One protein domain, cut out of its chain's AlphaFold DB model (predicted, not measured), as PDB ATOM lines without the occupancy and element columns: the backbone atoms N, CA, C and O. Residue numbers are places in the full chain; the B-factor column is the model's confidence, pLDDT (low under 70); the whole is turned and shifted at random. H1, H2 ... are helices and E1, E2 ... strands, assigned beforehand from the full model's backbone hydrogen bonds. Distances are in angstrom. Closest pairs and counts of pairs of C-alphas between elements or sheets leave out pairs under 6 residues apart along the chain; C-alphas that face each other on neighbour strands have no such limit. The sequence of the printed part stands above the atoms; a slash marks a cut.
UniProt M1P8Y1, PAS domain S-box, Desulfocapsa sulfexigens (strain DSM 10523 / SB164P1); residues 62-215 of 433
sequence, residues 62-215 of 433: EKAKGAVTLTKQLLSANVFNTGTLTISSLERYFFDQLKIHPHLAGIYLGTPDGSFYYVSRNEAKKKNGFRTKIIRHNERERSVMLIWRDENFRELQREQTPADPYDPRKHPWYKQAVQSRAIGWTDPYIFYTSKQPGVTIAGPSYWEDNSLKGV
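Overview. This is residues 62 to 215 of the 433 residues of the protein "PAS domain S-box" of Desulfocapsa sulfexigens (strain DSM 10523 / SB164P1) (UniProt M1P8Y1). A twisted sheet of five strands, E1 to E5, has H2 packed along one face, with H1 beside H2 near the E1 edge. By that same edge lies a two-strand hairpin, E6 and E7, with E6 between H1 and H3. The printed part has 154 residues, with three named helices and seven named strands in the order H1 H2 E1 E2 E3 E4 E5 H3 E6 E7. The larger sheet runs E1 - E2 - E3 - E4 - E5, and both sheets are antiparallel; the class is mixed, helices and strands. The whole is compact, with a radius of gyration of the C-alphas of 14.8 A, and spans 41 by 38 by 28 A.

Arrangement. H1, residues 62 to 76, and H2, residues 84 to 100, are close but not clearly touching; their closest C-alphas, of Ala 67 and Gln 97, are 7.3 A apart. They run opposite ways at a shallow tilt of 19 degrees. Strands E1, residues 106 to 110, E2, 116 to 121, E3, 130 to 138, E4, 141 to 149, and E5, 155 to 160, form a meander, each strand the antiparallel neighbour of the one before. Among the pairs within hydrogen-bond range are N 107 and O 119 between E1 and E2, 2.9 A, N 118 and O 133 between E2 and E3, 2.9 A, N 134 and O 145 between E3 and E4, 2.9 A, and N 146 and O 159 between E4 and E5, 2.8 A. H1 and H2 on one face of this sheet make two layers. H2 has a height over the sheet of 8.9 A and lies over E2 and E3; it only just runs along the strands, at 29.8 degrees to E2 on the local plane. Its closest C-alphas to E2 are those of Phe 94 and Val 119, 6.2 A. H3, residues 172 to 180, is not on this sheet, and is apart from H1 and H2. E6, residues 197 to 206, and E7, residues 212 to 215, form a hairpin, with N 205 and O 214 2.9 A apart. The closest C-alphas of H1 and E6 are those of Lys 72 and Ser 205, 5.6 A; those of H3 and E6 are Ala 177 and Gly 203, 5.2 A. E1 and E7 come closest at the C-alphas of Gly 110 and Val 215, 5.3 A. Every O i to N i+4 pair is within hydrogen-bond range in H1 and H3, and 11 of 13 in H2.

Along the chain. H1 begins at C-alpha 62, (199.423, 158.689, 160.517), and is 20.7 A long; H2 is 25.6 A. E3 measures 25.8 A, E4 25.9 A and E6 29.1 A. E7 ends at C-alpha 215, (209.801, 148.235, 171.103).

Size, cuts and confidence. The C-alphas farthest apart, of Lys 127 and Asp 209, are 44.1 A apart. The printed part has no cut. The links E5 to H3 and H3 to E6 are long. Residues 81 to 86, of which 84 to 86 belong to H2, stand free; they and residues 139 to 140 have pLDDT under 70.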
ATOM      1  N   GLU A  62     199.059 157.746 159.456       88.12
ATOM      2  CA  GLU A  62     199.423 158.689 160.517       88.12
ATOM      3  C   GLU A  62     198.731 158.364 161.850       88.12
ATOM      4  O   GLU A  62     199.312 158.545 162.920       88.12
ATOM      5  N   LYS A  63     197.532 157.763 161.819       90.81
ATOM      6  CA  LYS A  63     196.866 157.246 163.030       90.81
ATOM      7  C   LYS A  63     197.693 156.159 163.722       90.81
ATOM      8  O   LYS A  63     197.775 156.146 164.949       90.81
ATOM      9  N   ALA A  64     198.338 155.275 162.959       92.56
ATOM     10  CA  ALA A  64     199.212 154.243 163.515       92.56
ATOM     11  C   ALA A  64     200.495 154.847 164.107       92.56
ATOM     12  O   ALA A  64     200.921 154.460 165.196       92.56
ATOM     13  N   LYS A  65     201.070 155.856 163.439       92.81
ATOM     14  CA  LYS A  65     202.209 156.621 163.971       92.81
ATOM     15  C   LYS A  65     201.858 157.333 165.273       92.81
ATOM     16  O   LYS A  65     202.644 157.293 166.222       92.81
ATOM     17  N   GLY A  66     200.670 157.929 165.348       93.94
ATOM     18  CA  GLY A  66     200.128 158.526 166.566       93.94
ATOM     19  C   GLY A  66     200.020 157.512 167.709       93.94
ATOM     20  O   GLY A  66     200.487 157.789 168.814       93.94
ATOM     21  N   ALA A  67     199.501 156.310 167.432       94.88
ATOM     22  CA  ALA A  67     199.406 155.221 168.406       94.88
ATOM     23  C   ALA A  67     200.781 154.787 168.952       94.88
ATOM     24  O   ALA A  67     200.966 154.694 170.171       94.88
ATOM     25  N   VAL A  68     201.778 154.589 168.077       95.50
ATOM     26  CA  VAL A  68     203.161 154.271 168.490       95.50
ATOM     27  C   VAL A  68     203.766 155.408 169.305       95.50
ATOM     28  O   VAL A  68     204.367 155.159 170.349       95.50
ATOM     29  N   THR A  69     203.600 156.653 168.855       95.50
ATOM     30  CA  THR A  69     204.175 157.836 169.509       95.50
ATOM     31  C   THR A  69     203.618 158.003 170.918       95.50
ATOM     32  O   THR A  69     204.391 158.144 171.866       95.50
ATOM     33  N   LEU A  70     202.295 157.909 171.076       94.25
ATOM     34  CA  LEU A  70     201.647 157.996 172.380       94.25
ATOM     35  C   LEU A  70     202.078 156.845 173.292       94.25
ATOM     36  O   LEU A  70     202.465 157.078 174.434       94.25
ATOM     37  N   THR A  71     202.079 155.609 172.787       92.44
ATOM     38  CA  THR A  71     202.508 154.447 173.580       92.44
ATOM     39  C   THR A  71     203.961 154.599 174.033       92.44
ATOM     40  O   THR A  71     204.276 154.359 175.199       92.44
ATOM     41  N   LYS A  72     204.852 155.046 173.138       91.75
ATOM     42  CA  LYS A  72     206.258 155.323 173.452       91.75
ATOM     43  C   LYS A  72     206.381 156.374 174.555       91.75
ATOM     44  O   LYS A  72     207.141 156.153 175.493       91.75
ATOM     45  N   GLN A  73     205.630 157.473 174.472       90.94
ATOM     46  CA  GLN A  73     205.625 158.525 175.494       90.94
ATOM     47  C   GLN A  73     205.132 158.009 176.850       90.94
ATOM     48  O   GLN A  73     205.786 158.252 177.859       90.94
ATOM     49  N   LEU A  74     204.037 157.243 176.883       89.75
ATOM     50  CA  LEU A  74     203.501 156.662 178.121       89.75
ATOM     51  C   LEU A  74     204.474 155.663 178.764       89.75
ATOM     52  O   LEU A  74     204.613 155.625 179.989       89.75
ATOM     53  N   LEU A  75     205.171 154.870 177.947       86.69
ATOM     54  CA  LEU A  75     206.210 153.963 178.425       86.69
ATOM     55  C   LEU A  75     207.416 154.729 178.967       86.69
ATOM     56  O   LEU A  75     207.886 154.396 180.052       86.69
ATOM     57  N   SER A  76     207.891 155.762 178.272       85.56
ATOM     58  CA  SER A  76     209.006 156.595 178.743       85.56
ATOM     59  C   SER A  76     208.659 157.379 180.012       85.56
ATOM     60  O   SER A  76     209.499 157.502 180.892       85.56
ATOM     61  N   ALA A  77     207.407 157.819 180.164       86.31
ATOM     62  CA  ALA A  77     206.903 158.471 181.374       86.31
ATOM     63  C   ALA A  77     206.593 157.495 182.527       86.31
ATOM     64  O   ALA A  77     206.055 157.904 183.552       86.31
ATOM     65  N   ASN A  78     206.898 156.200 182.371       81.00
ATOM     66  CA  ASN A  78     206.657 155.162 183.378       81.00
ATOM     67  C   ASN A  78     205.190 155.044 183.840       81.00
ATOM     68  O   ASN A  78     204.931 154.545 184.931       81.00
ATOM     69  N   VAL A  79     204.220 155.422 182.997       83.12
ATOM     70  CA  VAL A  79     202.781 155.264 183.299       83.12
ATOM     71  C   VAL A  79     202.427 153.787 183.499       83.12
ATOM     72  O   VAL A  79     201.612 153.427 184.344       83.12
ATOM     73  N   PHE A  80     203.103 152.914 182.753       76.25
ATOM     74  CA  PHE A  80     203.027 151.467 182.895       76.25
ATOM     75  C   PHE A  80     204.269 150.963 183.656       76.25
ATOM     76  O   PHE A  80     205.208 150.464 183.034       76.25
ATOM     77  N   ASN A  81     204.318 151.137 184.987       63.22
ATOM     78  CA  ASN A  81     205.438 150.661 185.816       63.22
ATOM     79  C   ASN A  81     205.191 149.278 186.456       63.22
ATOM     80  O   ASN A  81     204.055 148.850 186.651       63.22
ATOM     81  N   THR A  82     206.297 148.586 186.713       51.16
ATOM     82  CA  THR A  82     206.522 147.145 186.934       51.16
ATOM     83  C   THR A  82     205.643 146.446 187.993       51.16
ATOM     84  O   THR A  82     205.649 146.785 189.171       51.16
ATOM     85  N   GLY A  83     204.903 145.411 187.558       54.62
ATOM     86  CA  GLY A  83     204.062 144.526 188.379       54.62
ATOM     87  C   GLY A  83     203.070 143.685 187.545       54.62
ATOM     88  O   GLY A  83     202.919 143.872 186.338       54.62
ATOM     89  N   THR A  84     202.349 142.743 188.162       50.19
ATOM     90  CA  THR A  84     201.271 141.968 187.498       50.19
ATOM     91  C   THR A  84     200.050 142.827 187.138       50.19
ATOM     92  O   THR A  84     199.370 142.536 186.154       50.19
ATOM     93  N   LEU A  85     199.814 143.920 187.877       51.03
ATOM     94  CA  LEU A  85     198.778 144.931 187.611       51.03
ATOM     95  C   LEU A  85     199.030 145.738 186.318       51.03
ATOM     96  O   LEU A  85     198.097 146.297 185.749       51.03
ATOM     97  N   THR A  86     200.261 145.755 185.805       66.50
ATOM     98  CA  THR A  86     200.670 146.565 184.644       66.50
ATOM     99  C   THR A  86     200.245 145.952 183.312       66.50
ATOM    100  O   THR A  86     199.957 146.668 182.355       66.50
ATOM    101  N   ILE A  87     200.164 144.621 183.245       73.38
ATOM    102  CA  ILE A  87     199.873 143.895 182.000       73.38
ATOM    103  C   ILE A  87     198.399 144.026 181.634       73.38
ATOM    104  O   ILE A  87     198.082 144.250 180.470       73.38
ATOM    105  N   SER A  88     197.509 143.960 182.625       81.31
ATOM    106  CA  SER A  88     196.076 144.180 182.421       81.31
ATOM    107  C   SER A  88     195.782 145.619 181.982       81.31
ATOM    108  O   SER A  88     194.948 145.832 181.105       81.31
ATOM    109  N   SER A  89     196.495 146.606 182.536       86.88
ATOM    110  CA  SER A  89     196.357 148.016 182.145       86.88
ATOM    111  C   SER A  89     196.890 148.284 180.737       86.88
ATOM    112  O   SER A  89     196.232 148.972 179.960       86.88
ATOM    113  N   LEU A  90     198.042 147.705 180.377       87.94
ATOM    114  CA  LEU A  90     198.607 147.817 179.029       87.94
ATOM    115  C   LEU A  90     197.719 147.123 177.989       87.94
ATOM    116  O   LEU A  90     197.448 147.675 176.926       87.94
ATOM    117  N   GLU A  91     197.223 145.930 178.314       90.75
ATOM    118  CA  GLU A  91     196.268 145.202 177.485       90.75
ATOM    119  C   GLU A  91     194.992 146.015 177.259       90.75
ATOM    120  O   GLU A  91     194.532 146.135 176.122       90.75
ATOM    121  N   ARG A  92     194.428 146.593 178.326       92.44
ATOM    122  CA  ARG A  92     193.231 147.427 178.221       92.44
ATOM    123  C   ARG A  92     193.489 148.671 177.374       92.44
ATOM    124  O   ARG A  92     192.683 148.978 176.503       92.44
ATOM    125  N   TYR A  93     194.631 149.326 177.563       93.94
ATOM    126  CA  TYR A  93     195.046 150.466 176.752       93.94
ATOM    127  C   TYR A  93     195.157 150.111 175.259       93.94
ATOM    128  O   TYR A  93     194.595 150.814 174.421       93.94
ATOM    129  N   PHE A  94     195.817 149.000 174.911       95.75
ATOM    130  CA  PHE A  94     195.905 148.541 173.518       95.75
ATOM    131  C   PHE A  94     194.537 148.184 172.939       95.75
ATOM    132  O   PHE A  94     194.247 148.516 171.791       95.75
ATOM    133  N   PHE A  95     193.672 147.546 173.726       96.06
ATOM    134  CA  PHE A  95     192.298 147.280 173.317       96.06
ATOM    135  C   PHE A  95     191.523 148.573 173.024       96.06
ATOM    136  O   PHE A  95     190.879 148.671 171.979       96.06
ATOM    137  N   ASP A  96     191.610 149.576 173.900       95.38
ATOM    138  CA  ASP A  96     190.901 150.848 173.736       95.38
ATOM    139  C   ASP A  96     191.446 151.643 172.530       95.38
ATOM    140  O   ASP A  96     190.667 152.181 171.742       95.38
ATOM    141  N   GLN A  97     192.766 151.630 172.302       95.56
ATOM    142  CA  GLN A  97     193.399 152.166 171.087       95.56
ATOM    143  C   GLN A  97     192.848 151.504 169.817       95.56
ATOM    144  O   GLN A  97     192.444 152.193 168.878       95.56
ATOM    145  N   LEU A  98     192.771 150.168 169.790       95.12
ATOM    146  CA  LEU A  98     192.168 149.461 168.664       95.12
ATOM    147  C   LEU A  98     190.685 149.824 168.526       95.12
ATOM    148  O   LEU A  98     190.211 150.037 167.417       95.12
ATOM    149  N   LYS A  99     189.922 149.968 169.608       94.12
ATOM    150  CA  LYS A  99     188.509 150.369 169.512       94.12
ATOM    151  C   LYS A  99     188.325 151.735 168.830       94.12
ATOM    152  O   LYS A  99     187.384 151.891 168.058       94.12
ATOM    153  N   ILE A 100     189.237 152.680 169.067       93.38
ATOM    154  CA  ILE A 100     189.227 154.025 168.461       93.38
ATOM    155  C   ILE A 100     189.717 153.999 167.005       93.38
ATOM    156  O   ILE A 100     189.238 154.768 166.169       93.38
ATOM    157  N   HIS A 101     190.645 153.100 166.678       92.12
ATOM    158  CA  HIS A 101     191.244 152.999 165.350       92.12
ATOM    159  C   HIS A 101     190.835 151.685 164.653       92.12
ATOM    160  O   HIS A 101     191.577 150.697 164.698       92.12
ATOM    161  N   PRO A 102     189.669 151.651 163.967       88.06
ATOM    162  CA  PRO A 102     189.101 150.438 163.363       88.06
ATOM    163  C   PRO A 102     190.039 149.726 162.379       88.06
ATOM    164  O   PRO A 102     189.916 148.524 162.184       88.06
ATOM    165  N   HIS A 103     190.991 150.449 161.797       86.00
ATOM    166  CA  HIS A 103     191.856 149.945 160.739       86.00
ATOM    167  C   HIS A 103     193.188 149.345 161.204       86.00
ATOM    168  O   HIS A 103     193.896 148.740 160.407       86.00
ATOM    169  N   LEU A 104     193.542 149.508 162.480       92.50
ATOM    170  CA  LEU A 104     194.731 148.862 163.027       92.50
ATOM    171  C   LEU A 104     194.433 147.377 163.245       92.50
ATOM    172  O   LEU A 104     193.405 147.025 163.838       92.50
ATOM    173  N   ALA A 105     195.334 146.515 162.780       93.19
ATOM    174  CA  ALA A 105     195.208 145.067 162.922       93.19
ATOM    175  C   ALA A 105     195.591 144.616 164.340       93.19
ATOM    176  O   ALA A 105     194.948 143.736 164.927       93.19
ATOM    177  N   GLY A 106     196.596 145.262 164.929       95.44
ATOM    178  CA  GLY A 106     196.996 145.019 166.305       95.44
ATOM    179  C   GLY A 106     198.070 145.976 166.803       95.44
ATOM    180  O   GLY A 106     198.712 146.673 166.024       95.44
ATOM    181  N   ILE A 107     198.241 146.006 168.121       97.00
ATOM    182  CA  ILE A 107     199.236 146.820 168.824       97.00
ATOM    183  C   ILE A 107     199.977 145.918 169.796       97.00
ATOM    184  O   ILE A 107     199.362 145.079 170.468       97.00
ATOM    185  N   TYR A 108     201.293 146.076 169.866       95.94
ATOM    186  CA  TYR A 108     202.115 145.247 170.725       95.94
ATOM    187  C   TYR A 108     203.365 145.923 171.263       95.94
ATOM    188  O   TYR A 108     203.870 146.902 170.723       95.94
ATOM    189  N   LEU A 109     203.880 145.324 172.332       95.38
ATOM    190  CA  LEU A 109     205.150 145.642 172.964       95.38
ATOM    191  C   LEU A 109     206.001 144.374 173.029       95.38
ATOM    192  O   LEU A 109     205.556 143.361 173.571       95.38
ATOM    193  N   GLY A 110     207.224 144.440 172.508       94.62
ATOM    194  CA  GLY A 110     208.256 143.424 172.722       94.62
ATOM    195  C   GLY A 110     209.392 143.974 173.573       94.62
ATOM    196  O   GLY A 110     209.877 145.078 173.325       94.62
ATOM    197  N   THR A 111     209.839 143.208 174.556       93.25
ATOM    198  CA  THR A 111     210.914 143.596 175.481       93.25
ATOM    199  C   THR A 111     212.215 142.830 175.179       93.25
ATOM    200  O   THR A 111     212.187 141.813 174.479       93.25
ATOM    201  N   PRO A 112     213.389 143.314 175.638       92.94
ATOM    202  CA  PRO A 112     214.684 142.688 175.321       92.94
ATOM    203  C   PRO A 112     214.853 141.245 175.825       92.94
ATOM    204  O   PRO A 112     215.586 140.456 175.224       92.94
ATOM    205  N   ASP A 113     214.149 140.878 176.895       91.75
ATOM    206  CA  ASP A 113     214.093 139.517 177.447       91.75
ATOM    207  C   ASP A 113     213.302 138.535 176.557       91.75
ATOM    208  O   ASP A 113     213.398 137.324 176.744       91.75
ATOM    209  N   GLY A 114     212.568 139.034 175.556       91.62
ATOM    210  CA  GLY A 114     211.714 138.240 174.670       91.62
ATOM    211  C   GLY A 114     210.245 138.195 175.096       91.62
ATOM    212  O   GLY A 114     209.434 137.600 174.382       91.62
ATOM    213  N   SER A 115     209.876 138.845 176.208       92.25
ATOM    214  CA  SER A 115     208.468 138.985 176.581       92.25
ATOM    215  C   SER A 115     207.712 139.822 175.538       92.25
ATOM    216  O   SER A 115     208.264 140.696 174.861       92.25
ATOM    217  N   PHE A 116     206.434 139.498 175.347       93.94
ATOM    218  CA  PHE A 116     205.617 140.039 174.264       93.94
ATOM    219  C   PHE A 116     204.170 140.216 174.703       93.94
ATOM    220  O   PHE A 116     203.555 139.286 175.222       93.94
ATOM    221  N   TYR A 117     203.612 141.391 174.443       93.56
ATOM    222  CA  TYR A 117     202.232 141.735 174.764       93.56
ATOM    223  C   TYR A 117     201.564 142.234 173.501       93.56
ATOM    224  O   TYR A 117     201.946 143.285 173.005       93.56
ATOM    225  N   TYR A 118     200.593 141.494 172.978       95.81
ATOM    226  CA  TYR A 118     199.973 141.794 171.692       95.81
ATOM    227  C   TYR A 118     198.471 141.704 171.770       95.81
ATOM    228  O   TYR A 118     197.941 140.628 172.024       95.81
ATOM    229  N   VAL A 119     197.789 142.811 171.498       97.00
ATOM    230  CA  VAL A 119     196.343 142.824 171.293       97.00
ATOM    231  C   VAL A 119     196.089 142.957 169.800       97.00
ATOM    232  O   VAL A 119     196.648 143.822 169.134       97.00
ATOM    233  N   SER A 120     195.253 142.072 169.271       96.25
ATOM    234  CA  SER A 120     194.929 141.984 167.847       96.25
ATOM    235  C   SER A 120     193.433 141.848 167.644       96.25
ATOM    236  O   SER A 120     192.738 141.284 168.494       96.25
ATOM    237  N   ARG A 121     192.932 142.310 166.500       93.56
ATOM    238  CA  ARG A 121     191.589 141.941 166.046       93.56
ATOM    239  C   ARG A 121     191.568 140.467 165.682       93.56
ATOM    240  O   ARG A 121     192.480 139.959 165.030       93.56
ATOM    241  N   ASN A 122     190.544 139.755 166.130       93.69
ATOM    242  CA  ASN A 122     190.432 138.332 165.871       93.69
ATOM    243  C   ASN A 122     188.978 137.867 165.934       93.69
ATOM    244  O   ASN A 122     188.367 137.851 166.999       93.69
ATOM    245  N   GLU A 123     188.456 137.411 164.797       92.56
ATOM    246  CA  GLU A 123     187.062 136.971 164.697       92.56
ATOM    247  C   GLU A 123     186.852 135.472 164.956       92.56
ATOM    248  O   GLU A 123     185.741 134.972 164.814       92.56
ATOM    249  N   ALA A 124     187.887 134.731 165.376       91.62
ATOM    250  CA  ALA A 124     187.807 133.272 165.516       91.62
ATOM    251  C   ALA A 124     186.786 132.796 166.568       91.62
ATOM    252  O   ALA A 124     186.365 131.642 166.532       91.62
ATOM    253  N   LYS A 125     186.415 133.658 167.527       92.81
ATOM    254  CA  LYS A 125     185.448 133.345 168.597       92.81
ATOM    255  C   LYS A 125     184.179 134.195 168.549       92.81
ATOM    256  O   LYS A 125     183.134 133.739 168.999       92.81
ATOM    257  N   LYS A 126     184.259 135.424 168.034       93.94
ATOM    258  CA  LYS A 126     183.134 136.361 167.921       93.94
ATOM    259  C   LYS A 126     183.442 137.392 166.838       93.94
ATOM    260  O   LYS A 126     184.576 137.856 166.753       93.94
ATOM    261  N   LYS A 127     182.437 137.775 166.046       93.38
ATOM    262  CA  LYS A 127     182.540 138.892 165.092       93.38
ATOM    263  C   LYS A 127     182.948 140.174 165.824       93.38
ATOM    264  O   LYS A 127     182.453 140.410 166.926       93.38
ATOM    265  N   ASN A 128     183.837 140.977 165.236       91.50
ATOM    266  CA  ASN A 128     184.458 142.141 165.888       91.50
ATOM    267  C   ASN A 128     185.192 141.807 167.209       91.50
ATOM    268  O   ASN A 128     185.349 142.667 168.076       91.50
ATOM    269  N   GLY A 129     185.602 140.549 167.392       94.94
ATOM    270  CA  GLY A 129     186.335 140.093 168.565       94.94
ATOM    271  C   GLY A 129     187.802 140.518 168.563       94.94
ATOM    272  O   GLY A 129     188.365 140.962 167.558       94.94
ATOM    273  N   PHE A 130     188.436 140.338 169.716       96.69
ATOM    274  CA  PHE A 130     189.842 140.642 169.947       96.69
ATOM    275  C   PHE A 130     190.545 139.428 170.541       96.69
ATOM    276  O   PHE A 130     189.933 138.595 171.212       96.69
ATOM    277  N   ARG A 131     191.855 139.345 170.329       96.31
ATOM    278  CA  ARG A 131     192.713 138.355 170.969       96.31
ATOM    279  C   ARG A 131     193.964 139.022 171.510       96.31
ATOM    280  O   ARG A 131     194.682 139.683 170.757       96.31
ATOM    281  N   THR A 132     194.256 138.748 172.772       96.12
ATOM    282  CA  THR A 132     195.537 139.059 173.395       96.12
ATOM    283  C   THR A 132     196.446 137.839 173.353       96.12
ATOM    284  O   THR A 132     196.022 136.741 173.710       96.12
ATOM    285  N   LYS A 133     197.701 138.033 172.952       94.88
ATOM    286  CA  LYS A 133     198.804 137.089 173.130       94.88
ATOM    287  C   LYS A 133     199.797 137.673 174.126       94.88
ATOM    288  O   LYS A 133     200.269 138.794 173.949       94.88
ATOM    289  N   ILE A 134     200.107 136.900 175.158       93.81
ATOM    290  CA  ILE A 134     201.052 137.262 176.212       93.81
ATOM    291  C   ILE A 134     202.148 136.201 176.236       93.81
ATOM    292  O   ILE A 134     201.854 135.031 176.468       93.81
ATOM    293  N   ILE A 135     203.393 136.609 176.009       92.56
ATOM    294  CA  ILE A 135     204.593 135.804 176.240       92.56
ATOM    295  C   ILE A 135     205.319 136.417 177.428       92.56
ATOM    296  O   ILE A 135     205.610 137.612 177.413       92.56
ATOM    297  N   ARG A 136     205.612 135.607 178.444       90.12
ATOM    298  CA  ARG A 136     206.407 136.022 179.605       90.12
ATOM    299  C   ARG A 136     207.614 135.124 179.769       90.12
ATOM    300  O   ARG A 136     207.493 133.904 179.635       90.12
ATOM    301  N   HIS A 137     208.728 135.744 180.127       86.56
ATOM    302  CA  HIS A 137     209.943 135.084 180.567       86.56
ATOM    303  C   HIS A 137     210.152 135.383 182.058       86.56
ATOM    304  O   HIS A 137     210.486 136.504 182.421       86.56
ATOM    305  N   ASN A 138     209.948 134.384 182.920       78.75
ATOM    306  CA  ASN A 138     210.285 134.476 184.343       78.75
ATOM    307  C   ASN A 138     211.448 133.528 184.612       78.75
ATOM    308  O   ASN A 138     211.233 132.341 184.425       78.75
ATOM    309  N   GLU A 139     212.610 134.044 185.031       66.38
ATOM    310  CA  GLU A 139     213.872 133.412 185.503       66.38
ATOM    311  C   GLU A 139     214.332 132.050 184.908       66.38
ATOM    312  O   GLU A 139     215.525 131.909 184.647       66.38
ATOM    313  N   ARG A 140     213.458 131.066 184.633       65.81
ATOM    314  CA  ARG A 140     213.711 129.824 183.868       65.81
ATOM    315  C   ARG A 140     212.549 129.295 183.005       65.81
ATOM    316  O   ARG A 140     212.762 128.344 182.257       65.81
ATOM    317  N   GLU A 141     211.353 129.877 183.055       80.69
ATOM    318  CA  GLU A 141     210.174 129.370 182.339       80.69
ATOM    319  C   GLU A 141     209.587 130.404 181.374       80.69
ATOM    320  O   GLU A 141     209.374 131.576 181.706       80.69
ATOM    321  N   ARG A 142     209.300 129.942 180.153       88.56
ATOM    322  CA  ARG A 142     208.579 130.699 179.131       88.56
ATOM    323  C   ARG A 142     207.120 130.268 179.136       88.56
ATOM    324  O   ARG A 142     206.821 129.109 178.870       88.56
ATOM    325  N   SER A 143     206.212 131.212 179.362       90.94
ATOM    326  CA  SER A 143     204.770 130.966 179.260       90.94
ATOM    327  C   SER A 143     204.175 131.735 178.088       90.94
ATOM    328  O   SER A 143     204.569 132.871 177.815       90.94
ATOM    329  N   VAL A 144     203.222 131.112 177.393       93.94
ATOM    330  CA  VAL A 144     202.444 131.752 176.329       93.94
ATOM    331  C   VAL A 144     200.970 131.571 176.635       93.94
ATOM    332  O   VAL A 144     200.509 130.450 176.843       93.94
ATOM    333  N   MET A 145     200.238 132.677 176.651       94.19
ATOM    334  CA  MET A 145     198.813 132.713 176.937       94.19
ATOM    335  C   MET A 145     198.075 133.471 175.841       94.19
ATOM    336  O   MET A 145     198.493 134.556 175.435       94.19
ATOM    337  N   LEU A 146     196.958 132.904 175.400       95.31
ATOM    338  CA  LEU A 146     196.008 133.521 174.489       95.31
ATOM    339  C   LEU A 146     194.709 133.802 175.240       95.31
ATOM    340  O   LEU A 146     194.221 132.949 175.980       95.31
ATOM    341  N   ILE A 147     194.149 134.993 175.053       95.62
ATOM    342  CA  ILE A 147     192.875 135.391 175.654       95.62
ATOM    343  C   ILE A 147     192.007 136.019 174.570       95.62
ATOM    344  O   ILE A 147     192.418 136.995 173.944       95.62
ATOM    345  N   TRP A 148     190.809 135.487 174.347       97.38
ATOM    346  CA  TRP A 148     189.829 136.045 173.416       97.38
ATOM    347  C   TRP A 148     188.813 136.888 174.166       97.38
ATOM    348  O   TRP A 148     188.309 136.479 175.213       97.38
ATOM    349  N   ARG A 149     188.496 138.056 173.611       96.25
ATOM    350  CA  ARG A 149     187.550 139.010 174.189       96.25
ATOM    351  C   ARG A 149     186.556 139.525 173.169       96.25
ATOM    352  O   ARG A 149     186.831 139.544 171.970       96.25
ATOM    353  N   ASP A 150     185.407 139.966 173.665       95.31
ATOM    354  CA  ASP A 150     184.448 140.717 172.865       95.31
ATOM    355  C   ASP A 150     184.714 142.235 172.855       95.31
ATOM    356  O   ASP A 150     185.635 142.738 173.499       95.31
ATOM    357  N   GLU A 151     183.883 142.973 172.119       93.94
ATOM    358  CA  GLU A 151     183.922 144.440 171.966       93.94
ATOM    359  C   GLU A 151     183.715 145.249 173.264       93.94
ATOM    360  O   GLU A 151     183.970 146.461 173.302       93.94
ATOM    361  N   ASN A 152     183.274 144.580 174.334       94.44
ATOM    362  CA  ASN A 152     183.083 145.138 175.671       94.44
ATOM    363  C   ASN A 152     184.187 144.691 176.640       94.44
ATOM    364  O   ASN A 152     184.045 144.860 177.850       94.44
ATOM    365  N   PHE A 153     185.281 144.129 176.110       94.62
ATOM    366  CA  PHE A 153     186.426 143.620 176.862       94.62
ATOM    367  C   PHE A 153     186.092 142.424 177.774       94.62
ATOM    368  O   PHE A 153     186.847 142.114 178.696       94.62
ATOM    369  N   ARG A 154     184.980 141.714 177.526       95.19
ATOM    370  CA  ARG A 154     184.623 140.511 178.293       95.19
ATOM    371  C   ARG A 154     185.418 139.317 177.785       95.19
ATOM    372  O   ARG A 154     185.460 139.078 176.579       95.19
ATOM    373  N   GLU A 155     186.041 138.576 178.698       95.94
ATOM    374  CA  GLU A 155     186.761 137.337 178.382       95.94
ATOM    375  C   GLU A 155     185.784 136.258 177.908       95.94
ATOM    376  O   GLU A 155     184.804 135.951 178.580       95.94
ATOM    377  N   LEU A 156     186.052 135.713 176.722       96.56
ATOM    378  CA  LEU A 156     185.284 134.631 176.108       96.56
ATOM    379  C   LEU A 156     185.978 133.284 176.307       96.56
ATOM    380  O   LEU A 156     185.325 132.273 176.541       96.56
ATOM    381  N   GLN A 157     187.303 133.269 176.162       96.38
ATOM    382  CA  GLN A 157     188.120 132.067 176.272       96.38
ATOM    383  C   GLN A 157     189.561 132.442 176.625       96.38
ATOM    384  O   GLN A 157     190.054 133.491 176.207       96.38
ATOM    385  N   ARG A 158     190.252 131.536 177.317       95.56
ATOM    386  CA  ARG A 158     191.690 131.590 177.580       95.56
ATOM    387  C   ARG A 158     192.336 130.239 177.303       95.56
ATOM    388  O   ARG A 158     191.747 129.204 177.591       95.56
ATOM    389  N   GLU A 159     193.547 130.263 176.759       95.06
ATOM    390  CA  GLU A 159     194.316 129.071 176.399       95.06
ATOM    391  C   GLU A 159     195.809 129.284 176.682       95.06
ATOM    392  O   GLU A 159     196.323 130.393 176.515       95.06
ATOM    393  N   GLN A 160     196.511 128.235 177.116       92.94
ATOM    394  CA  GLN A 160     197.971 128.242 177.226       92.94
ATOM    395  C   GLN A 160     198.583 127.499 176.040       92.94
ATOM    396  O   GLN A 160     198.194 126.372 175.750       92.94
ATOM    397  N   THR A 161     199.567 128.110 175.383       90.00
ATOM    398  CA  THR A 161     200.200 127.560 174.172       90.00
ATOM    399  C   THR A 161     201.729 127.559 174.284       90.00
ATOM    400  O   THR A 161     202.405 128.206 173.478       90.00
ATOM    401  N   PRO A 162     202.317 126.862 175.278       83.50
ATOM    402  CA  PRO A 162     203.749 126.950 175.596       83.50
ATOM    403  C   PRO A 162     204.675 126.587 174.421       83.50
ATOM    404  O   PRO A 162     205.790 127.099 174.341       83.50
ATOM    405  N   ALA A 163     204.193 125.771 173.478       87.25
ATOM    406  CA  ALA A 163     204.925 125.356 172.283       87.25
ATOM    407  C   ALA A 163     205.048 126.431 171.180       87.25
ATOM    408  O   ALA A 163     205.810 126.227 170.241       87.25
ATOM    409  N   ASP A 164     204.326 127.557 171.248       90.00
ATOM    410  CA  ASP A 164     204.402 128.625 170.236       90.00
ATOM    411  C   ASP A 164     205.820 129.229 170.216       90.00
ATOM    412  O   ASP A 164     206.193 129.843 171.210       90.00
ATOM    413  N   PRO A 165     206.627 129.106 169.145       92.44
ATOM    414  CA  PRO A 165     208.044 129.490 169.152       92.44
ATOM    415  C   PRO A 165     208.304 130.987 168.896       92.44
ATOM    416  O   PRO A 165     209.449 131.374 168.664       92.44
ATOM    417  N   TYR A 166     207.269 131.834 168.881       94.44
ATOM    418  CA  TYR A 166     207.413 133.252 168.552       94.44
ATOM    419  C   TYR A 166     208.383 133.986 169.490       94.44
ATOM    420  O   TYR A 166     208.271 133.888 170.714       94.44
ATOM    421  N   ASP A 167     209.286 134.767 168.894       94.81
ATOM    422  CA  ASP A 167     210.223 135.660 169.580       94.81
ATOM    423  C   ASP A 167     210.199 137.028 168.875       94.81
ATOM    424  O   ASP A 167     210.616 137.104 167.710       94.81
ATOM    425  N   PRO A 168     209.738 138.108 169.540       95.19
ATOM    426  CA  PRO A 168     209.578 139.419 168.911       95.19
ATOM    427  C   PRO A 168     210.890 139.972 168.335       95.19
ATOM    428  O   PRO A 168     210.877 140.640 167.303       95.19
ATOM    429  N   ARG A 169     212.038 139.631 168.932       96.38
ATOM    430  CA  ARG A 169     213.362 140.180 168.579       96.38
ATOM    431  C   ARG A 169     213.866 139.708 167.219       96.38
ATOM    432  O   ARG A 169     214.775 140.295 166.636       96.38
ATOM    433  N   LYS A 170     213.293 138.621 166.697       96.38
ATOM    434  CA  LYS A 170     213.689 138.039 165.408       96.38
ATOM    435  C   LYS A 170     213.008 138.720 164.218       96.38
ATOM    436  O   LYS A 170     213.474 138.525 163.091       96.38
ATOM    437  N   HIS A 171     211.966 139.518 164.451       96.00
ATOM    438  CA  HIS A 171     211.123 140.096 163.405       96.00
ATOM    439  C   HIS A 171     211.614 141.465 162.896       96.00
ATOM    440  O   HIS A 171     212.277 142.188 163.646       96.00
ATOM    441  N   PRO A 172     211.279 141.835 161.637       96.19
ATOM    442  CA  PRO A 172     211.735 143.078 161.008       96.19
ATOM    443  C   PRO A 172     211.446 144.328 161.840       96.19
ATOM    444  O   PRO A 172     212.357 145.109 162.087       96.19
ATOM    445  N   TRP A 173     210.223 144.458 162.361       96.88
ATOM    446  CA  TRP A 173     209.790 145.619 163.146       96.88
ATOM    447  C   TRP A 173     210.664 145.889 164.375       96.88
ATOM    448  O   TRP A 173     210.962 147.039 164.685       96.88
ATOM    449  N   TYR A 174     211.111 144.835 165.066       97.81
ATOM    450  CA  TYR A 174     211.938 144.979 166.260       97.81
ATOM    451  C   TYR A 174     213.356 145.381 165.868       97.81
ATOM    452  O   TYR A 174     213.910 146.341 166.397       97.81
ATOM    453  N   LYS A 175     213.933 144.660 164.899       97.06
ATOM    454  CA  LYS A 175     215.295 144.897 164.411       97.06
ATOM    455  C   LYS A 175     215.447 146.303 163.842       97.06
ATOM    456  O   LYS A 175     216.372 147.006 164.234       97.06
ATOM    457  N   GLN A 176     214.517 146.725 162.989       95.50
ATOM    458  CA  GLN A 176     214.533 148.047 162.372       95.50
ATOM    459  C   GLN A 176     214.424 149.159 163.422       95.50
ATOM    460  O   GLN A 176     215.210 150.107 163.392       95.50
ATOM    461  N   ALA A 177     213.483 149.055 164.363       96.81
ATOM    462  CA  ALA A 177     213.293 150.074 165.392       96.81
ATOM    463  C   ALA A 177     214.526 150.213 166.301       96.81
ATOM    464  O   ALA A 177     214.933 151.325 166.636       96.81
ATOM    465  N   VAL A 178     215.162 149.095 166.671       96.75
ATOM    466  CA  VAL A 178     216.404 149.110 167.463       96.75
ATOM    467  C   VAL A 178     217.574 149.677 166.658       96.75
ATOM    468  O   VAL A 178     218.320 150.500 167.181       96.75
ATOM    469  N   GLN A 179     217.721 149.280 165.392       96.19
ATOM    470  CA  GLN A 179     218.811 149.728 164.523       96.19
ATOM    471  C   GLN A 179     218.730 151.228 164.210       96.19
ATOM    472  O   GLN A 179     219.734 151.928 164.306       96.19
ATOM    473  N   SER A 180     217.544 151.726 163.858       94.88
ATOM    474  CA  SER A 180     217.317 153.142 163.529       94.88
ATOM    475  C   SER A 180     217.249 154.048 164.761       94.88
ATOM    476  O   SER A 180     217.410 155.260 164.649       94.88
ATOM    477  N   ARG A 181     216.968 153.477 165.942       95.38
ATOM    478  CA  ARG A 181     216.634 154.191 167.188       95.38
ATOM    479  C   ARG A 181     215.476 155.197 167.043       95.38
ATOM    480  O   ARG A 181     215.281 156.035 167.926       95.38
ATOM    481  N   ALA A 182     214.678 155.089 165.984       94.44
ATOM    482  CA  ALA A 182     213.616 156.020 165.620       94.44
ATOM    483  C   ALA A 182     212.272 155.297 165.453       94.44
ATOM    484  O   ALA A 182     212.201 154.070 165.488       94.44
ATOM    485  N   ILE A 183     211.191 156.073 165.333       95.44
ATOM    486  CA  ILE A 183     209.907 155.527 164.882       95.44
ATOM    487  C   ILE A 183     209.971 155.442 163.359       95.44
ATOM    488  O   ILE A 183     210.195 156.472 162.731       95.44
ATOM    489  N   GLY A 184     209.749 154.259 162.797       93.00
ATOM    490  CA  GLY A 184     209.827 154.031 161.354       93.00
ATOM    491  C   GLY A 184     208.941 152.880 160.892       93.00
ATOM    492  O   GLY A 184     208.423 152.109 161.709       93.00
ATOM    493  N   TRP A 185     208.751 152.789 159.577       92.75
ATOM    494  CA  TRP A 185     207.949 151.744 158.933       92.75
ATOM    495  C   TRP A 185     208.811 150.588 158.445       92.75
ATOM    496  O   TRP A 185     209.866 150.819 157.863       92.75
ATOM    497  N   THR A 186     208.346 149.354 158.621       91.88
ATOM    498  CA  THR A 186     208.972 148.195 157.978       91.88
ATOM    499  C   THR A 186     208.613 148.128 156.502       91.88
ATOM    500  O   THR A 186     207.492 148.468 156.118       91.88
ATOM    501  N   ASP A 187     209.485 147.506 155.709       87.94
ATOM    502  CA  ASP A 187     209.054 146.874 154.463       87.94
ATOM    503  C   ASP A 187     207.913 145.877 154.729       87.94
ATOM    504  O   ASP A 187     207.816 145.320 155.834       87.94
ATOM    505  N   PRO A 188     207.040 145.607 153.744       88.62
ATOM    506  CA  PRO A 188     206.012 144.594 153.898       88.62
ATOM    507  C   PRO A 188     206.590 143.216 154.173       88.62
ATOM    508  O   PRO A 188     207.539 142.766 153.533       88.62
ATOM    509  N   TYR A 189     205.945 142.503 155.084       90.31
ATOM    510  CA  TYR A 189     206.292 141.129 155.405       90.31
ATOM    511  C   TYR A 189     205.043 140.339 155.790       90.31
ATOM    512  O   TYR A 189     203.974 140.894 156.051       90.31
ATOM    513  N   ILE A 190     205.162 139.013 155.809       91.69
ATOM    514  CA  ILE A 190     204.074 138.147 156.264       91.69
ATOM    515  C   ILE A 190     204.070 138.118 157.792       91.69
ATOM    516  O   ILE A 190     205.025 137.653 158.424       91.69
ATOM    517  N   PHE A 191     202.974 138.570 158.395       91.94
ATOM    518  CA  PHE A 191     202.805 138.553 159.839       91.94
ATOM    519  C   PHE A 191     202.779 137.125 160.381       91.94
ATOM    520  O   PHE A 191     202.095 136.236 159.865       91.94
ATOM    521  N   TYR A 192     203.487 136.897 161.489       90.44
ATOM    522  CA  TYR A 192     203.589 135.563 162.081       90.44
ATOM    523  C   TYR A 192     202.228 135.012 162.512       90.44
ATOM    524  O   TYR A 192     201.960 133.826 162.316       90.44
ATOM    525  N   THR A 193     201.391 135.860 163.115       85.69
ATOM    526  CA  THR A 193     200.180 135.410 163.804       85.69
ATOM    527  C   THR A 193     198.965 135.324 162.883       85.69
ATOM    528  O   THR A 193     198.207 134.366 162.989       85.69
ATOM    529  N   SER A 194     198.762 136.302 161.994       86.06
ATOM    530  CA  SER A 194     197.643 136.303 161.037       86.06
ATOM    531  C   SER A 194     197.968 135.585 159.725       86.06
ATOM    532  O   SER A 194     197.047 135.219 158.997       86.06
ATOM    533  N   LYS A 195     199.260 135.379 159.414       90.50
ATOM    534  CA  LYS A 195     199.754 134.891 158.112       90.50
ATOM    535  C   LYS A 195     199.350 135.780 156.928       90.50
ATOM    536  O   LYS A 195     199.395 135.331 155.788       90.50
ATOM    537  N   GLN A 196     198.971 137.026 157.197       89.00
ATOM    538  CA  GLN A 196     198.626 138.014 156.179       89.00
ATOM    539  C   GLN A 196     199.826 138.924 155.886       89.00
ATOM    540  O   GLN A 196     200.647 139.146 156.782       89.00
ATOM    541  N   PRO A 197     199.948 139.446 154.654       90.19
ATOM    542  CA  PRO A 197     200.903 140.498 154.350       90.19
ATOM    543  C   PRO A 197     200.479 141.816 155.007       90.19
ATOM    544  O   PRO A 197     199.314 142.219 154.939       90.19
ATOM    545  N   GLY A 198     201.442 142.508 155.602       91.31
ATOM    546  CA  GLY A 198     201.208 143.770 156.289       91.31
ATOM    547  C   GLY A 198     202.482 144.586 156.451       91.31
ATOM    548  O   GLY A 198     203.580 144.121 156.135       91.31
ATOM    549  N   VAL A 199     202.316 145.806 156.951       92.06
ATOM    550  CA  VAL A 199     203.415 146.667 157.399       92.06
ATOM    551  C   VAL A 199     203.240 147.015 158.864       92.06
ATOM    552  O   VAL A 199     202.118 147.130 159.363       92.06
ATOM    553  N   THR A 200     204.362 147.208 159.544       94.88
ATOM    554  CA  THR A 200     204.378 147.625 160.939       94.88
ATOM    555  C   THR A 200     205.071 148.975 161.038       94.88
ATOM    556  O   THR A 200     206.191 149.129 160.557       94.88
ATOM    557  N   ILE A 201     204.447 149.931 161.726       95.56
ATOM    558  CA  ILE A 201     205.178 151.078 162.269       95.56
ATOM    559  C   ILE A 201     205.646 150.730 163.673       95.56
ATOM    560  O   ILE A 201     204.857 150.273 164.504       95.56
ATOM    561  N   ALA A 202     206.936 150.911 163.931       97.56
ATOM    562  CA  ALA A 202     207.540 150.528 165.194       97.56
ATOM    563  C   ALA A 202     208.470 151.604 165.737       97.56
ATOM    564  O   ALA A 202     209.078 152.358 164.983       97.56
ATOM    565  N   GLY A 203     208.578 151.674 167.062       96.88
ATOM    566  CA  GLY A 203     209.411 152.651 167.750       96.88
ATOM    567  C   GLY A 203     210.004 152.101 169.043       96.88
ATOM    568  O   GLY A 203     209.281 151.472 169.821       96.88
ATOM    569  N   PRO A 204     211.295 152.347 169.324       96.00
ATOM    570  CA  PRO A 204     211.909 151.948 170.580       96.00
ATOM    571  C   PRO A 204     211.602 152.965 171.689       96.00
ATOM    572  O   PRO A 204     211.573 154.180 171.461       96.00
ATOM    573  N   SER A 205     211.418 152.463 172.906       93.69
ATOM    574  CA  SER A 205     211.419 153.239 174.148       93.69
ATOM    575  C   SER A 205     212.638 152.834 174.977       93.69
ATOM    576  O   SER A 205     213.009 151.659 175.012       93.69
ATOM    577  N   TYR A 206     213.260 153.810 175.627       91.44
ATOM    578  CA  TYR A 206     214.461 153.633 176.438       91.44
ATOM    579  C   TYR A 206     214.193 154.097 177.868       91.44
ATOM    580  O   TYR A 206     213.330 154.950 178.099       91.44
ATOM    581  N   TRP A 207     214.929 153.518 178.807       88.50
ATOM    582  CA  TRP A 207     215.030 153.998 180.181       88.50
ATOM    583  C   TRP A 207     215.936 155.238 180.265       88.50
ATOM    584  O   TRP A 207     216.602 155.597 179.293       88.50
ATOM    585  N   GLU A 208     215.971 155.891 181.431       87.25
ATOM    586  CA  GLU A 208     216.827 157.066 181.673       87.25
ATOM    587  C   GLU A 208     218.324 156.748 181.527       87.25
ATOM    588  O   GLU A 208     219.095 157.593 181.084       87.25
ATOM    589  N   ASP A 209     218.724 155.503 181.806       90.31
ATOM    590  CA  ASP A 209     220.087 154.990 181.604       90.31
ATOM    591  C   ASP A 209     220.404 154.639 180.134       90.31
ATOM    592  O   ASP A 209     221.457 154.075 179.832       90.31
ATOM    593  N   ASN A 210     219.493 154.967 179.210       90.56
ATOM    594  CA  ASN A 210     219.573 154.693 177.777       90.56
ATOM    595  C   ASN A 210     219.542 153.195 177.400       90.56
ATOM    596  O   ASN A 210     219.783 152.845 176.238       90.56
ATOM    597  N   SER A 211     219.215 152.304 178.341       92.06
ATOM    598  CA  SER A 211     218.959 150.893 178.050       92.06
ATOM    599  C   SER A 211     217.587 150.708 177.388       92.06
ATOM    600  O   SER A 211     216.639 151.467 177.615       92.06
ATOM    601  N   LEU A 212     217.473 149.720 176.492       92.44
ATOM    602  CA  LEU A 212     216.239 149.479 175.742       92.44
ATOM    603  C   LEU A 212     215.147 148.968 176.689       92.44
ATOM    604  O   LEU A 212     215.260 147.882 177.249       92.44
ATOM    605  N   LYS A 213     214.058 149.722 176.818       90.94
ATOM    606  CA  LYS A 213     212.888 149.322 177.607       90.94
ATOM    607  C   LYS A 213     212.008 148.343 176.842       90.94
ATOM    608  O   LYS A 213     211.511 147.366 177.395       90.94
ATOM    609  N   GLY A 214     211.837 148.595 175.553       92.88
ATOM    610  CA  GLY A 214     211.075 147.750 174.650       92.88
ATOM    611  C   GLY A 214     210.786 148.462 173.341       92.88
ATOM    612  O   GLY A 214     211.083 149.644 173.173       92.88
ATOM    613  N   VAL A 215     210.199 147.727 172.409       96.56
ATOM    614  CA  VAL A 215     209.801 148.235 171.103       96.56
ATOM    615  C   VAL A 215     208.297 148.082 170.966       96.56
ATOM    616  O   VAL A 215     207.751 146.997 171.179       96.56
TER     617      VAL A 215